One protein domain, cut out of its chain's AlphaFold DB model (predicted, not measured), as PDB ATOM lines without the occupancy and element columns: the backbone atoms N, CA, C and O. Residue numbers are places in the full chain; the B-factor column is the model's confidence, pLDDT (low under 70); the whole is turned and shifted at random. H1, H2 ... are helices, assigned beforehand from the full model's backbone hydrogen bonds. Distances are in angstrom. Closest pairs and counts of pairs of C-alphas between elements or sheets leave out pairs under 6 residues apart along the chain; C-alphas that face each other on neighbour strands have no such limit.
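This is residues 37 to 150 of the 197 residues of the protein "Dimer_Tnp_hAT domain-containing protein" of Phytophthora parasitica P10297 (UniProt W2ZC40). Three helices, H1, H3 and H8, cross one another at wide angles and make the core of a compact helical body, and H6 packs side by side with H8, running the opposite way. H2 turns off the end of H1 over a tight link, short H4 packs on both H2 and H3, and the small helices H5 and H7 sit near opposite ends of H6. The printed part has 114 residues with eight named helices, H1 to H8 in order along the chain, and no named strand; the class is all helix. It is compact, with a radius of gyration of the C-alphas of 13.4 A, and the C-alphas span 39 by 34 by 25 A.

The longest helix, H3, residues 70 to 84, touches H1, residues 37 to 46, and the two are about perpendicular at 79 degrees; their closest C-alphas are those of Pro 38 and Ala 76, 5.9 A apart. H3 also touches H8, residues 140 to 149, with the C-alphas of Tyr 81 and Ile 143 closest at 6.0 A; at 72 degrees this pair is only just about perpendicular. H1 and H8 touch at a steep tilt of 63 degrees, opposite ways, the C-alphas of Leu 46 and Ala 144 being closest at 6.0 A. H8 touches H6, residues 119 to 131, at a shallow tilt of 14 degrees, opposite ways, with 13 pairs of C-alphas within 8 A; the closest are those of Gly 130 and Pro 141, 5.3 A apart. The helix packing is mostly crossed, with 1 of 4 tilts shallow. H4, residues 94 to 98, touches H3, closest at the C-alphas of Ser 74 and Val 94, 5.7 A apart. H2, residues 51 to 60, and H4 only just touch, with 3 pairs of C-alphas within 8 A; those of Arg 55 and Leu 98 are closest at 6.5 A. H1 and H2 touch only at the corner by their link, where the C-alphas of Ala 45 and Val 51 are closest at 4.9 A. H5, residues 107 to 110, touches H6 at residues 121 to 125 alone, the C-alphas of Phe 110 and Gly 121 being closest at 4.9 A. H7, residues 133 to 136, is close to H6 but not clearly touching, with the C-alphas of Val 129 and Gly 135 closest at 5.3 A. Among the pairs that are apart are H2 and H6, H3 and H6, and H4 and H5. In H1, H2, H3, H4, H6 and H8 every O i to N i+4 pair is within hydrogen-bond range. H5 and H7 are too short for such a pair; the one O i to N i+3 pair is within range in H5, but not in H7.

H3 measures 20.9 A from C-alpha 70 at (44.047, -27.931, -36.385) to C-alpha 84. H6 measures 18.9 A, H2 14.2 A, and H1 and H8 14.0 A each. The short helices H4, H7 and H5 measure 6.2, 5.6 and 5.5 A. H1 begins at C-alpha 37, (31.390, -33.917, -42.184), and H8 ends at C-alpha 149, (25.593, -35.437, -26.297).

The two C-alphas farthest apart are those of Asn 88 and Asn 114, at 42.2 A, while those of Gln 37 and Val 150, the first and last printed, are 14.4 A apart. The printed part has no cut. The links H1 to H2, H6 to H7 and H7 to H8 are tight, the other links are short, and no link is long. The mean pLDDT of the printed part is 86.3; it is under 70 at residues 102 to 104, between H4 and H5, and at residue 134 in H7.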
ATOM      1  N   GLN A  37      30.006 -33.487 -42.416       87.81
ATOM      2  CA  GLN A  37      31.390 -33.917 -42.184       87.81
ATOM      3  C   GLN A  37      32.102 -33.077 -41.113       87.81
ATOM      4  O   GLN A  37      32.700 -33.685 -40.224       87.81
ATOM      5  N   PRO A  38      32.014 -31.728 -41.105       90.19
ATOM      6  CA  PRO A  38      32.681 -30.926 -40.080       90.19
ATOM      7  C   PRO A  38      32.203 -31.274 -38.667       90.19
ATOM      8  O   PRO A  38      33.017 -31.395 -37.757       90.19
ATOM      9  N   LEU A  39      30.899 -31.507 -38.483       89.75
ATOM     10  CA  LEU A  39      30.327 -31.895 -37.193       89.75
ATOM     11  C   LEU A  39      30.787 -33.287 -36.756       89.75
ATOM     12  O   LEU A  39      31.145 -33.495 -35.596       89.75
ATOM     13  N   MET A  40      30.775 -34.249 -37.682       90.12
ATOM     14  CA  MET A  40      31.185 -35.626 -37.402       90.12
ATOM     15  C   MET A  40      32.672 -35.708 -37.049       90.12
ATOM     16  O   MET A  40      33.038 -36.376 -36.081       90.12
ATOM     17  N   LEU A  41      33.519 -34.996 -37.795       91.19
ATOM     18  CA  LEU A  41      34.958 -34.925 -37.551       91.19
ATOM     19  C   LEU A  41      35.280 -34.156 -36.267       91.19
ATOM     20  O   LEU A  41      36.133 -34.598 -35.500       91.19
ATOM     21  N   LEU A  42      34.545 -33.082 -35.963       92.88
ATOM     22  CA  LEU A  42      34.645 -32.387 -34.680       92.88
ATOM     23  C   LEU A  42      34.285 -33.318 -33.512       92.88
ATOM     24  O   LEU A  42      35.034 -33.407 -32.541       92.88
ATOM     25  N   ALA A  43      33.183 -34.066 -33.607       92.62
ATOM     26  CA  ALA A  43      32.811 -35.052 -32.593       92.62
ATOM     27  C   ALA A  43      33.880 -36.147 -32.432       92.62
ATOM     28  O   ALA A  43      34.139 -36.606 -31.320       92.62
ATOM     29  N   PHE A  44      34.525 -36.561 -33.524       92.12
ATOM     30  CA  PHE A  44      35.638 -37.507 -33.478       92.12
ATOM     31  C   PHE A  44      36.868 -36.911 -32.778       92.12
ATOM     32  O   PHE A  44      37.447 -37.549 -31.899       92.12
ATOM     33  N   ALA A  45      37.207 -35.658 -33.085       92.62
ATOM     34  CA  ALA A  45      38.315 -34.919 -32.487       92.62
ATOM     35  C   ALA A  45      38.132 -34.629 -30.989       92.62
ATOM     36  O   ALA A  45      39.100 -34.681 -30.230       92.62
ATOM     37  N   LEU A  46      36.905 -34.348 -30.546       92.75
ATOM     38  CA  LEU A  46      36.576 -34.085 -29.140       92.75
ATOM     39  C   LEU A  46      36.401 -35.369 -28.318       92.75
ATOM     40  O   LEU A  46      36.307 -35.318 -27.092       92.75
ATOM     41  N   HIS A  47      36.347 -36.541 -28.947       92.25
ATOM     42  CA  HIS A  47      36.164 -37.777 -28.202       92.25
ATOM     43  C   HIS A  47      37.487 -38.217 -27.549       92.25
ATOM     44  O   HIS A  47      38.471 -38.461 -28.254       92.25
ATOM     45  N   PRO A  48      37.543 -38.405 -26.218       91.25
ATOM     46  CA  PRO A  48      38.801 -38.622 -25.501       91.25
ATOM     47  C   PRO A  48      39.498 -39.944 -25.864       91.25
ATOM     48  O   PRO A  48      40.724 -40.021 -25.816       91.25
ATOM     49  N   LEU A  49      38.742 -40.958 -26.300       89.94
ATOM     50  CA  LEU A  49      39.305 -42.193 -26.864       89.94
ATOM     51  C   LEU A  49      39.962 -41.978 -28.240       89.94
ATOM     52  O   LEU A  49      40.996 -42.577 -28.525       89.94
ATOM     53  N   TYR A  50      39.380 -41.128 -29.096       90.38
ATOM     54  CA  TYR A  50      39.751 -41.051 -30.514       90.38
ATOM     55  C   TYR A  50      40.618 -39.852 -30.885       90.38
ATOM     56  O   TYR A  50      41.210 -39.852 -31.963       90.38
ATOM     57  N   VAL A  51      40.791 -38.882 -29.986       90.38
ATOM     58  CA  VAL A  51      41.650 -37.710 -30.217       90.38
ATOM     59  C   VAL A  51      43.071 -38.089 -30.660       90.38
ATOM     60  O   VAL A  51      43.682 -37.392 -31.464       90.38
ATOM     61  N   THR A  52      43.603 -39.226 -30.197       89.12
ATOM     62  CA  THR A  52      44.920 -39.723 -30.630       89.12
ATOM     63  C   THR A  52      44.940 -40.125 -32.105       89.12
ATOM     64  O   THR A  52      45.933 -39.879 -32.787       89.12
ATOM     65  N   HIS A  53      43.847 -40.686 -32.626       89.44
ATOM     66  CA  HIS A  53      43.694 -40.959 -34.053       89.44
ATOM     67  C   HIS A  53      43.589 -39.660 -34.849       89.44
ATOM     68  O   HIS A  53      44.248 -39.537 -35.875       89.44
ATOM     69  N   THR A  54      42.839 -38.673 -34.352       90.06
ATOM     70  CA  THR A  54      42.763 -37.347 -34.984       90.06
ATOM     71  C   THR A  54      44.142 -36.701 -35.106       90.06
ATOM     72  O   THR A  54      44.493 -36.246 -36.188       90.06
ATOM     73  N   ARG A  55      44.961 -36.730 -34.044       90.69
ATOM     74  CA  ARG A  55      46.346 -36.215 -34.072       90.69
ATOM     75  C   ARG A  55      47.193 -36.893 -35.145       90.69
ATOM     76  O   ARG A  55      47.792 -36.211 -35.965       90.69
ATOM     77  N   ARG A  56      47.163 -38.228 -35.200       90.25
ATOM     78  CA  ARG A  56      47.891 -38.999 -36.223       90.25
ATOM     79  C   ARG A  56      47.449 -38.654 -37.643       90.25
ATOM     80  O   ARG A  56      48.278 -38.638 -38.541       90.25
ATOM     81  N   LEU A  57      46.158 -38.396 -37.858       87.75
ATOM     82  CA  LEU A  57      45.639 -37.998 -39.170       87.75
ATOM     83  C   LEU A  57      46.106 -36.590 -39.561       87.75
ATOM     84  O   LEU A  57      46.534 -36.393 -40.695       87.75
ATOM     85  N   ILE A  58      46.079 -35.642 -38.620       89.25
ATOM     86  CA  ILE A  58      46.621 -34.289 -38.818       89.25
ATOM     87  C   ILE A  58      48.106 -34.364 -39.212       89.25
ATOM     88  O   ILE A  58      48.520 -33.738 -40.189       89.25
ATOM     89  N   GLU A  59      48.889 -35.161 -38.476       88.44
ATOM     90  CA  GLU A  59      50.319 -35.389 -38.724       88.44
ATOM     91  C   GLU A  59      50.567 -36.041 -40.091       88.44
ATOM     92  O   GLU A  59      51.378 -35.545 -40.871       88.44
ATOM     93  N   ALA A  60      49.839 -37.113 -40.419       87.38
ATOM     94  CA  ALA A  60      50.010 -37.859 -41.668       87.38
ATOM     95  C   ALA A  60      49.745 -37.008 -42.917       87.38
ATOM     96  O   ALA A  60      50.381 -37.207 -43.951       87.38
ATOM     97  N   HIS A  61      48.819 -36.053 -42.824       82.88
ATOM     98  CA  HIS A  61      48.479 -35.163 -43.930       82.88
ATOM     99  C   HIS A  61      49.186 -33.810 -43.858       82.88
ATOM    100  O   HIS A  61      48.919 -32.966 -44.709       82.88
ATOM    101  N   ASN A  62      50.071 -33.578 -42.882       81.31
ATOM    102  CA  ASN A  62      50.794 -32.316 -42.696       81.31
ATOM    103  C   ASN A  62      49.883 -31.072 -42.826       81.31
ATOM    104  O   ASN A  62      50.219 -30.116 -43.521       81.31
ATOM    105  N   ASN A  63      48.684 -31.118 -42.230       74.19
ATOM    106  CA  ASN A  63      47.640 -30.079 -42.326       74.19
ATOM    107  C   ASN A  63      47.115 -29.740 -43.746       74.19
ATOM    108  O   ASN A  63      46.430 -28.734 -43.914       74.19
ATOM    109  N   THR A  64      47.372 -30.561 -44.769       75.31
ATOM    110  CA  THR A  64      46.932 -30.285 -46.157       75.31
ATOM    111  C   THR A  64      45.431 -30.475 -46.386       75.31
ATOM    112  O   THR A  64      44.840 -29.814 -47.238       75.31
ATOM    113  N   VAL A  65      44.787 -31.355 -45.617       83.62
ATOM    114  CA  VAL A  65      43.336 -31.564 -45.663       83.62
ATOM    115  C   VAL A  65      42.686 -30.648 -44.634       83.62
ATOM    116  O   VAL A  65      42.734 -30.939 -43.442       83.62
ATOM    117  N   PHE A  66      42.051 -29.561 -45.085       82.31
ATOM    118  CA  PHE A  66      41.504 -28.523 -44.200       82.31
ATOM    119  C   PHE A  66      40.590 -29.079 -43.097       82.31
ATOM    120  O   PHE A  66      40.796 -28.790 -41.927       82.31
ATOM    121  N   LEU A  67      39.625 -29.943 -43.431       82.44
ATOM    122  CA  LEU A  67      38.696 -30.519 -42.442       82.44
ATOM    123  C   LEU A  67      39.373 -31.413 -41.384       82.44
ATOM    124  O   LEU A  67      38.760 -31.732 -40.369       82.44
ATOM    125  N   MET A  68      40.621 -31.812 -41.626       83.44
ATOM    126  CA  MET A  68      41.455 -32.631 -40.748       83.44
ATOM    127  C   MET A  68      42.755 -31.899 -40.388       83.44
ATOM    128  O   MET A  68      43.787 -32.536 -40.193       83.44
ATOM    129  N   SER A  69      42.713 -30.566 -40.314       89.56
ATOM    130  CA  SER A  69      43.776 -29.726 -39.761       89.56
ATOM    131  C   SER A  69      43.357 -29.137 -38.414       89.56
ATOM    132  O   SER A  69      42.171 -29.111 -38.066       89.56
ATOM    133  N   VAL A  70      44.331 -28.638 -37.648       89.88
ATOM    134  CA  VAL A  70      44.047 -27.931 -36.385       89.88
ATOM    135  C   VAL A  70      43.124 -26.735 -36.631       89.88
ATOM    136  O   VAL A  70      42.152 -26.550 -35.897       89.88
ATOM    137  N   ASP A  71      43.380 -25.975 -37.696       89.94
ATOM    138  CA  ASP A  71      42.598 -24.791 -38.049       89.94
ATOM    139  C   ASP A  71      41.173 -25.152 -38.466       89.94
ATOM    140  O   ASP A  71      40.223 -24.521 -38.007       89.94
ATOM    141  N   GLY A  72      40.989 -26.191 -39.286       91.50
ATOM    142  CA  GLY A  72      39.656 -26.578 -39.744       91.50
ATOM    143  C   GLY A  72      38.795 -27.174 -38.636       91.50
ATOM    144  O   GLY A  72      37.610 -26.851 -38.545       91.50
ATOM    145  N   ILE A  73      39.382 -27.978 -37.743       92.38
ATOM    146  CA  ILE A  73      38.670 -28.496 -36.565       92.38
ATOM    147  C   ILE A  73      38.316 -27.350 -35.608       92.38
ATOM    148  O   ILE A  73      37.194 -27.308 -35.102       92.38
ATOM    149  N   SER A  74      39.227 -26.397 -35.389       91.81
ATOM    150  CA  SER A  74      38.959 -25.218 -34.551       91.81
ATOM    151  C   SER A  74      37.873 -24.326 -35.160       91.81
ATOM    152  O   SER A  74      36.948 -23.916 -34.463       91.81
ATOM    153  N   ALA A  75      37.906 -24.102 -36.476       92.00
ATOM    154  CA  ALA A  75      36.873 -23.352 -37.188       92.00
ATOM    155  C   ALA A  75      35.501 -24.041 -37.106       92.00
ATOM    156  O   ALA A  75      34.487 -23.377 -36.880       92.00
ATOM    157  N   ALA A  76      35.456 -25.371 -37.237       92.56
ATOM    158  CA  ALA A  76      34.230 -26.141 -37.045       92.56
ATOM    159  C   ALA A  76      33.708 -26.006 -35.605       92.56
ATOM    160  O   ALA A  76      32.514 -25.787 -35.399       92.56
ATOM    161  N   ALA A  77      34.592 -26.093 -34.609       92.69
ATOM    162  CA  ALA A  77      34.233 -25.921 -33.206       92.69
ATOM    163  C   ALA A  77      33.646 -24.534 -32.928       92.69
ATOM    164  O   ALA A  77      32.605 -24.440 -32.282       92.69
ATOM    165  N   ASP A  78      34.253 -23.475 -33.461       91.75
ATOM    166  CA  ASP A  78      33.759 -22.105 -33.323       91.75
ATOM    167  C   ASP A  78      32.407 -21.909 -34.004       91.75
ATOM    168  O   ASP A  78      31.496 -21.327 -33.413       91.75
ATOM    169  N   TYR A  79      32.233 -22.448 -35.214       92.50
ATOM    170  CA  TYR A  79      30.950 -22.417 -35.910       92.50
ATOM    171  C   TYR A  79      29.840 -23.073 -35.075       92.50
ATOM    172  O   TYR A  79      28.793 -22.464 -34.838       92.50
ATOM    173  N   TYR A  80      30.065 -24.297 -34.589       91.44
ATOM    174  CA  TYR A  80      29.050 -25.010 -33.817       91.44
ATOM    175  C   TYR A  80      28.883 -24.459 -32.394       91.44
ATOM    176  O   TYR A  80      27.787 -24.559 -31.841       91.44
ATOM    177  N   TYR A  81      29.906 -23.816 -31.823       90.56
ATOM    178  CA  TYR A  81      29.777 -23.062 -30.576       90.56
ATOM    179  C   TYR A  81      28.803 -21.903 -30.731       90.56
ATOM    180  O   TYR A  81      27.846 -21.795 -29.966       90.56
ATOM    181  N   ARG A  82      28.988 -21.090 -31.773       89.44
ATOM    182  CA  ARG A  82      28.077 -19.982 -32.076       89.44
ATOM    183  C   ARG A  82      26.663 -20.460 -32.361       89.44
ATOM    184  O   ARG A  82      25.700 -19.802 -31.985       89.44
ATOM    185  N   ARG A  83      26.538 -21.619 -33.008       89.44
ATOM    186  CA  ARG A  83      25.245 -22.202 -33.369       89.44
ATOM    187  C   ARG A  83      24.457 -22.743 -32.175       89.44
ATOM    188  O   ARG A  83      23.236 -22.622 -32.181       89.44
ATOM    189  N   TYR A  84      25.117 -23.379 -31.206       87.25
ATOM    190  CA  TYR A  84      24.431 -24.134 -30.145       87.25
ATOM    191  C   TYR A  84      24.638 -23.598 -28.728       87.25
ATOM    192  O   TYR A  84      23.939 -24.045 -27.821       87.25
ATOM    193  N   VAL A  85      25.595 -22.694 -28.516       86.75
ATOM    194  CA  VAL A  85      25.980 -22.230 -27.179       86.75
ATOM    195  C   VAL A  85      25.852 -20.716 -27.050       86.75
ATOM    196  O   VAL A  85      25.001 -20.250 -26.298       86.75
ATOM    197  N   ASP A  86      26.681 -19.951 -27.760       86.00
ATOM    198  CA  ASP A  86      26.695 -18.484 -27.684       86.00
ATOM    199  C   ASP A  86      27.187 -17.889 -29.006       86.00
ATOM    200  O   ASP A  86      28.356 -18.024 -29.375       86.00
ATOM    201  N   ALA A  87      26.276 -17.202 -29.699       80.44
ATOM    202  CA  ALA A  87      26.482 -16.630 -31.026       80.44
ATOM    203  C   ALA A  87      27.633 -15.613 -31.102       80.44
ATOM    204  O   ALA A  87      28.194 -15.418 -32.182       80.44
ATOM    205  N   ASN A  88      28.003 -14.987 -29.982       81.44
ATOM    206  CA  ASN A  88      29.003 -13.918 -29.940       81.44
ATOM    207  C   ASN A  88      30.400 -14.405 -29.544       81.44
ATOM    208  O   ASN A  88      31.318 -13.595 -29.412       81.44
ATOM    209  N   ASN A  89      30.573 -15.709 -29.328       81.62
ATOM    210  CA  ASN A  89      31.809 -16.258 -28.790       81.62
ATOM    211  C   ASN A  89      32.377 -17.413 -29.605       81.62
ATOM    212  O   ASN A  89      31.748 -17.945 -30.515       81.62
ATOM    213  N   ASN A  90      33.589 -17.813 -29.233       80.94
ATOM    214  CA  ASN A  90      34.304 -18.926 -29.839       80.94
ATOM    215  C   ASN A  90      34.528 -20.036 -28.810       80.94
ATOM    216  O   ASN A  90      34.549 -19.788 -27.601       80.94
ATOM    217  N   SER A  91      34.709 -21.256 -29.311       75.69
ATOM    218  CA  SER A  91      34.919 -22.456 -28.499       75.69
ATOM    219  C   SER A  91      36.198 -22.378 -27.665       75.69
ATOM    220  O   SER A  91      36.187 -22.803 -26.513       75.69
ATOM    221  N   GLY A  92      37.259 -21.778 -28.219       76.06
ATOM    222  CA  GLY A  92      38.558 -21.602 -27.565       76.06
ATOM    223  C   GLY A  92      39.273 -22.922 -27.239       76.06
ATOM    224  O   GLY A  92      38.653 -23.941 -26.959       76.06
ATOM    225  N   ASP A  93      40.607 -22.913 -27.264       84.88
ATOM    226  CA  ASP A  93      41.484 -23.993 -26.771       84.88
ATOM    227  C   ASP A  93      41.321 -25.390 -27.407       84.88
ATOM    228  O   ASP A  93      41.876 -26.376 -26.908       84.88
ATOM    229  N   VAL A  94      40.592 -25.502 -28.520       87.62
ATOM    230  CA  VAL A  94      40.497 -26.739 -29.315       87.62
ATOM    231  C   VAL A  94      41.879 -27.155 -29.811       87.62
ATOM    232  O   VAL A  94      42.232 -28.332 -29.757       87.62
ATOM    233  N   ASP A  95      42.693 -26.184 -30.212       87.88
ATOM    234  CA  ASP A  95      44.101 -26.359 -30.544       87.88
ATOM    235  C   ASP A  95      44.876 -26.952 -29.358       87.88
ATOM    236  O   ASP A  95      45.544 -27.973 -29.516       87.88
ATOM    237  N   LYS A  96      44.740 -26.394 -28.147       87.94
ATOM    238  CA  LYS A  96      45.423 -26.902 -26.944       87.94
ATOM    239  C   LYS A  96      45.057 -28.360 -26.681       87.94
ATOM    240  O   LYS A  96      45.953 -29.171 -26.434       87.94
ATOM    241  N   TRP A  97      43.780 -28.711 -26.816       89.69
ATOM    242  CA  TRP A  97      43.306 -30.092 -26.716       89.69
ATOM    243  C   TRP A  97      43.906 -31.012 -27.781       89.69
ATOM    244  O   TRP A  97      44.392 -32.106 -27.461       89.69
ATOM    245  N   LEU A  98      43.935 -30.573 -29.041       87.88
ATOM    246  CA  LEU A  98      44.558 -31.318 -30.131       87.88
ATOM    247  C   LEU A  98      46.063 -31.496 -29.903       87.88
ATOM    248  O   LEU A  98      46.576 -32.577 -30.164       87.88
ATOM    249  N   TRP A  99      46.748 -30.536 -29.288       84.62
ATOM    250  CA  TRP A  99      48.151 -30.665 -28.876       84.62
ATOM    251  C   TRP A  99      48.358 -31.464 -27.577       84.62
ATOM    252  O   TRP A  99      49.488 -31.609 -27.112       84.62
ATOM    253  N   GLY A 100      47.290 -31.984 -26.964       81.38
ATOM    254  CA  GLY A 100      47.359 -32.761 -25.720       81.38
ATOM    255  C   GLY A 100      47.613 -31.922 -24.467       81.38
ATOM    256  O   GLY A 100      47.806 -32.472 -23.381       81.38
ATOM    257  N   LYS A 101      47.571 -30.594 -24.588       75.94
ATOM    258  CA  LYS A 101      47.589 -29.672 -23.454       75.94
ATOM    259  C   LYS A 101      46.191 -29.689 -22.816       75.94
ATOM    260  O   LYS A 101      45.192 -29.798 -23.515       75.94
ATOM    261  N   CYS A 102      46.121 -29.610 -21.486       61.53
ATOM    262  CA  CYS A 102      44.864 -29.626 -20.717       61.53
ATOM    263  C   CYS A 102      44.141 -30.977 -20.602       61.53
ATOM    264  O   CYS A 102      42.917 -31.052 -20.671       61.53
ATOM    265  N   THR A 103      44.898 -32.047 -20.343       65.62
ATOM    266  CA  THR A 103      44.354 -33.377 -20.022       65.62
ATOM    267  C   THR A 103      44.741 -33.799 -18.597       65.62
ATOM    268  O   THR A 103      45.727 -34.501 -18.397       65.62
ATOM    269  N   PRO A 104      44.014 -33.335 -17.561       59.62
ATOM    270  CA  PRO A 104      44.383 -33.597 -16.166       59.62
ATOM    271  C   PRO A 104      44.266 -35.077 -15.772       59.62
ATOM    272  O   PRO A 104      44.949 -35.518 -14.852       59.62
ATOM    273  N   LYS A 105      43.430 -35.847 -16.478       72.31
ATOM    274  CA  LYS A 105      43.235 -37.288 -16.284       72.31
ATOM    275  C   LYS A 105      43.203 -38.030 -17.612       72.31
ATOM    276  O   LYS A 105      42.896 -37.444 -18.654       72.31
ATOM    277  N   LYS A 106      43.504 -39.327 -17.568       79.94
ATOM    278  CA  LYS A 106      43.388 -40.202 -18.738       79.94
ATOM    279  C   LYS A 106      41.926 -40.606 -18.910       79.94
ATOM    280  O   LYS A 106      41.188 -40.730 -17.940       79.94
ATOM    281  N   TYR A 107      41.505 -40.864 -20.148       82.19
ATOM    282  CA  TYR A 107      40.140 -41.339 -20.415       82.19
ATOM    283  C   TYR A 107      39.845 -42.683 -19.725       82.19
ATOM    284  O   TYR A 107      38.692 -42.987 -19.444       82.19
ATOM    285  N   THR A 108      40.890 -43.468 -19.433       83.94
ATOM    286  CA  THR A 108      40.824 -44.753 -18.722       83.94
ATOM    287  C   THR A 108      40.187 -44.629 -17.344       83.94
ATOM    288  O   THR A 108      39.512 -45.550 -16.903       83.94
ATOM    289  N   ASP A 109      40.316 -43.466 -16.705       87.00
ATOM    290  CA  ASP A 109      39.742 -43.194 -15.383       87.00
ATOM    291  C   ASP A 109      38.205 -43.068 -15.424       87.00
ATOM    292  O   ASP A 109      37.558 -42.972 -14.385       87.00
ATOM    293  N   PHE A 110      37.622 -43.058 -16.627       88.25
ATOM    294  CA  PHE A 110      36.188 -42.925 -16.895       88.25
ATOM    295  C   PHE A 110      35.612 -44.165 -17.595       88.25
ATOM    296  O   PHE A 110      34.504 -44.115 -18.134       88.25
ATOM    297  N   THR A 111      36.373 -45.260 -17.627       89.81
ATOM    298  CA  THR A 111      35.932 -46.537 -18.198       89.81
ATOM    299  C   THR A 111      35.160 -47.373 -17.181       89.81
ATOM    300  O   THR A 111      35.286 -47.182 -15.971       89.81
ATOM    301  N   ASP A 112      34.320 -48.280 -17.677       87.75
ATOM    302  CA  ASP A 112      33.649 -49.279 -16.847       87.75
ATOM    303  C   ASP A 112      34.643 -50.357 -16.345       87.75
ATOM    304  O   ASP A 112      35.812 -50.354 -16.744       87.75
ATOM    305  N   PRO A 113      34.225 -51.303 -15.480       88.19
ATOM    306  CA  PRO A 113      35.115 -52.354 -14.975       88.19
ATOM    307  C   PRO A 113      35.757 -53.242 -16.055       88.19
ATOM    308  O   PRO A 113      36.750 -53.907 -15.776       88.19
ATOM    309  N   ASN A 114      35.218 -53.250 -17.278       87.75
ATOM    310  CA  ASN A 114      35.770 -53.982 -18.418       87.75
ATOM    311  C   ASN A 114      36.736 -53.121 -19.252       87.75
ATOM    312  O   ASN A 114      37.220 -53.570 -20.292       87.75
ATOM    313  N   GLY A 115      37.008 -51.881 -18.835       85.38
ATOM    314  CA  GLY A 115      37.853 -50.935 -19.557       85.38
ATOM    315  C   GLY A 115      37.160 -50.269 -20.750       85.38
ATOM    316  O   GLY A 115      37.837 -49.678 -21.594       85.38
ATOM    317  N   ILE A 116      35.828 -50.341 -20.846       85.44
ATOM    318  CA  ILE A 116      35.070 -49.757 -21.957       85.44
ATOM    319  C   ILE A 116      34.624 -48.341 -21.588       85.44
ATOM    320  O   ILE A 116      34.022 -48.101 -20.541       85.44
ATOM    321  N   LEU A 117      34.905 -47.377 -22.468       86.31
ATOM    322  CA  LEU A 117      34.465 -45.995 -22.294       86.31
ATOM    323  C   LEU A 117      33.030 -45.823 -22.809       86.31
ATOM    324  O   LEU A 117      32.805 -45.649 -24.004       86.31
ATOM    325  N   GLN A 118      32.067 -45.853 -21.890       85.75
ATOM    326  CA  GLN A 118      30.653 -45.615 -22.186       85.75
ATOM    327  C   GLN A 118      30.384 -44.130 -22.492       85.75
ATOM    328  O   GLN A 118      31.137 -43.252 -22.066       85.75
ATOM    329  N   SER A 119      29.267 -43.812 -23.156       83.44
ATOM    330  CA  SER A 119      28.890 -42.418 -23.464       83.44
ATOM    331  C   SER A 119      28.775 -41.536 -22.213       83.44
ATOM    332  O   SER A 119      29.165 -40.371 -22.238       83.44
ATOM    333  N   SER A 120      28.305 -42.090 -21.090       85.62
ATOM    334  CA  SER A 120      28.289 -41.393 -19.797       85.62
ATOM    335  C   SER A 120      29.700 -41.063 -19.299       85.62
ATOM    336  O   SER A 120      29.927 -39.963 -18.800       85.62
ATOM    337  N   GLY A 121      30.661 -41.970 -19.502       88.88
ATOM    338  CA  GLY A 121      32.077 -41.762 -19.194       88.88
ATOM    339  C   GLY A 121      32.709 -40.663 -20.048       88.88
ATOM    340  O   GLY A 121      33.471 -39.846 -19.537       88.88
ATOM    341  N   VAL A 122      32.329 -40.564 -21.328       90.25
ATOM    342  CA  VAL A 122      32.757 -39.471 -22.220       90.25
ATOM    343  C   VAL A 122      32.288 -38.110 -21.702       90.25
ATOM    344  O   VAL A 122      33.065 -37.156 -21.670       90.25
ATOM    345  N   ILE A 123      31.030 -38.006 -21.270       90.94
ATOM    346  CA  ILE A 123      30.502 -36.759 -20.703       90.94
ATOM    347  C   ILE A 123      31.148 -36.460 -19.345       90.94
ATOM    348  O   ILE A 123      31.557 -35.322 -19.110       90.94
ATOM    349  N   ALA A 124      31.309 -37.465 -18.478       90.94
ATOM    350  CA  ALA A 124      31.971 -37.320 -17.181       90.94
ATOM    351  C   ALA A 124      33.426 -36.839 -17.318       90.94
ATOM    352  O   ALA A 124      33.863 -35.983 -16.546       90.94
ATOM    353  N   PHE A 125      34.146 -37.314 -18.339       92.00
ATOM    354  CA  PHE A 125      35.476 -36.816 -18.687       92.00
ATOM    355  C   PHE A 125      35.453 -35.304 -18.933       92.00
ATOM    356  O   PHE A 125      36.224 -34.566 -18.323       92.00
ATOM    357  N   TRP A 126      34.540 -34.817 -19.776       91.88
ATOM    358  CA  TRP A 126      34.456 -33.391 -20.098       91.88
ATOM    359  C   TRP A 126      33.947 -32.526 -18.941       91.88
ATOM    360  O   TRP A 126      34.361 -31.373 -18.827       91.88
ATOM    361  N   VAL A 127      33.113 -33.066 -18.048       91.25
ATOM    362  CA  VAL A 127      32.784 -32.406 -16.771       91.25
ATOM    363  C   VAL A 127      34.055 -32.214 -15.939       91.25
ATOM    364  O   VAL A 127      34.363 -31.092 -15.549       91.25
ATOM    365  N   HIS A 128      34.855 -33.270 -15.775       89.81
ATOM    366  CA  HIS A 128      36.106 -33.197 -15.021       89.81
ATOM    367  C   HIS A 128      37.128 -32.230 -15.638       89.81
ATOM    368  O   HIS A 128      37.796 -31.487 -14.917       89.81
ATOM    369  N   VAL A 129      37.252 -32.210 -16.971       89.06
ATOM    370  CA  VAL A 129      38.101 -31.229 -17.663       89.06
ATOM    371  C   VAL A 129      37.625 -29.812 -17.351       89.06
ATOM    372  O   VAL A 129      38.468 -28.985 -17.016       89.06
ATOM    373  N   GLY A 130      36.315 -29.546 -17.382       87.94
ATOM    374  CA  GLY A 130      35.724 -28.251 -17.016       87.94
ATOM    375  C   GLY A 130      36.034 -27.795 -15.589       87.94
ATOM    376  O   GLY A 130      36.337 -26.624 -15.378       87.94
ATOM    377  N   ASP A 131      36.043 -28.718 -14.630       87.25
ATOM    378  CA  ASP A 131      36.351 -28.415 -13.225       87.25
ATOM    379  C   ASP A 131      37.851 -28.189 -12.969       87.25
ATOM    380  O   ASP A 131      38.252 -27.652 -11.928       87.25
ATOM    381  N   SER A 132      38.702 -28.582 -13.917       84.19
ATOM    382  CA  SER A 132      40.146 -28.403 -13.829       84.19
ATOM    383  C   SER A 132      40.569 -26.952 -14.068       84.19
ATOM    384  O   SER A 132      39.862 -26.162 -14.691       84.19
ATOM    385  N   LYS A 133      41.786 -26.599 -13.631       75.19
ATOM    386  CA  LYS A 133      42.340 -25.248 -13.824       75.19
ATOM    387  C   LYS A 133      42.340 -24.807 -15.294       75.19
ATOM    388  O   LYS A 133      42.060 -23.649 -15.556       75.19
ATOM    389  N   CYS A 134      42.618 -25.712 -16.238       69.25
ATOM    390  CA  CYS A 134      42.588 -25.351 -17.656       69.25
ATOM    391  C   CYS A 134      41.160 -25.251 -18.219       69.25
ATOM    392  O   CYS A 134      40.901 -24.429 -19.089       69.25
ATOM    393  N   GLY A 135      40.217 -26.055 -17.720       72.69
ATOM    394  CA  GLY A 135      38.840 -26.014 -18.210       72.69
ATOM    395  C   GLY A 135      38.044 -24.806 -17.738       72.69
ATOM    396  O   GLY A 135      37.169 -24.365 -18.468       72.69
ATOM    397  N   LYS A 136      38.353 -24.235 -16.566       76.19
ATOM    398  CA  LYS A 136      37.619 -23.076 -16.022       76.19
ATOM    399  C   LYS A 136      37.733 -21.810 -16.870       76.19
ATOM    400  O   LYS A 136      36.814 -21.001 -16.876       76.19
ATOM    401  N   GLU A 137      38.848 -21.644 -17.572       76.44
ATOM    402  CA  GLU A 137      39.087 -20.507 -18.471       76.44
ATOM    403  C   GLU A 137      38.679 -20.819 -19.920       76.44
ATOM    404  O   GLU A 137      38.647 -19.927 -20.766       76.44
ATOM    405  N   SER A 138      38.333 -22.080 -20.198       84.62
ATOM    406  CA  SER A 138      38.079 -22.591 -21.536       84.62
ATOM    407  C   SER A 138      36.599 -22.871 -21.774       84.62
ATOM    408  O   SER A 138      35.905 -23.443 -20.933       84.62
ATOM    409  N   LYS A 139      36.106 -22.552 -22.971       89.00
ATOM    410  CA  LYS A 139      34.746 -22.924 -23.402       89.00
ATOM    411  C   LYS A 139      34.711 -24.292 -24.093       89.00
ATOM    412  O   LYS A 139      33.627 -24.824 -24.359       89.00
ATOM    413  N   LEU A 140      35.875 -24.918 -24.289       90.06
ATOM    414  CA  LEU A 140      36.028 -26.249 -24.868       90.06
ATOM    415  C   LEU A 140      35.173 -27.326 -24.168       90.06
ATOM    416  O   LEU A 140      34.484 -28.084 -24.857       90.06
ATOM    417  N   PRO A 141      35.137 -27.421 -22.823       91.56
ATOM    418  CA  PRO A 141      34.355 -28.464 -22.161       91.56
ATOM    419  C   PRO A 141      32.853 -28.299 -22.395       91.56
ATOM    420  O   PRO A 141      32.111 -29.280 -22.438       91.56
ATOM    421  N   GLN A 142      32.385 -27.059 -22.561       90.81
ATOM    422  CA  GLN A 142      30.985 -26.771 -22.841       90.81
ATOM    423  C   GLN A 142      30.597 -27.270 -24.234       90.81
ATOM    424  O   GLN A 142      29.617 -28.009 -24.353       90.81
ATOM    425  N   ILE A 143      31.387 -26.945 -25.266       91.31
ATOM    426  CA  ILE A 143      31.099 -27.410 -26.630       91.31
ATOM    427  C   ILE A 143      31.228 -28.918 -26.758       91.31
ATOM    428  O   ILE A 143      30.380 -29.551 -27.379       91.31
ATOM    429  N   ALA A 144      32.234 -29.516 -26.121       92.19
ATOM    430  CA  ALA A 144      32.443 -30.951 -26.187       92.19
ATOM    431  C   ALA A 144      31.258 -31.721 -25.605       92.19
ATOM    432  O   ALA A 144      30.777 -32.654 -26.245       92.19
ATOM    433  N   LYS A 145      30.715 -31.284 -24.463       91.88
ATOM    434  CA  LYS A 145      29.490 -31.874 -23.905       91.88
ATOM    435  C   LYS A 145      28.312 -31.759 -24.872       91.88
ATOM    436  O   LYS A 145      27.643 -32.759 -25.100       91.88
ATOM    437  N   VAL A 146      28.083 -30.587 -25.471       90.94
ATOM    438  CA  VAL A 146      26.976 -30.377 -26.423       90.94
ATOM    439  C   VAL A 146      27.116 -31.299 -27.632       90.94
ATOM    440  O   VAL A 146      26.223 -32.102 -27.899       90.94
ATOM    441  N   ILE A 147      28.255 -31.252 -28.319       91.25
ATOM    442  CA  ILE A 147      28.486 -32.020 -29.547       91.25
ATOM    443  C   ILE A 147      28.469 -33.525 -29.268       91.25
ATOM    444  O   ILE A 147      27.856 -34.279 -30.016       91.25
ATOM    445  N   LEU A 148      29.085 -33.989 -28.181       90.25
ATOM    446  CA  LEU A 148      29.128 -35.419 -27.858       90.25
ATOM    447  C   LEU A 148      27.803 -35.944 -27.286       90.25
ATOM    448  O   LEU A 148      27.540 -37.139 -27.403       90.25
ATOM    449  N   SER A 149      26.952 -35.075 -26.727       86.12
ATOM    450  CA  SER A 149      25.593 -35.437 -26.297       86.12
ATOM    451  C   SER A 149      24.608 -35.597 -27.454       86.12
ATOM    452  O   SER A 149      23.573 -36.245 -27.294       86.12
ATOM    453  N   VAL A 150      24.921 -35.045 -28.631       79.19
ATOM    454  CA  VAL A 150      24.089 -35.222 -29.820       79.19
ATOM    455  C   VAL A 150      24.218 -36.675 -30.280       79.19
ATOM    456  O   VAL A 150      25.185 -37.096 -30.930       79.19
TER     457      VAL A 150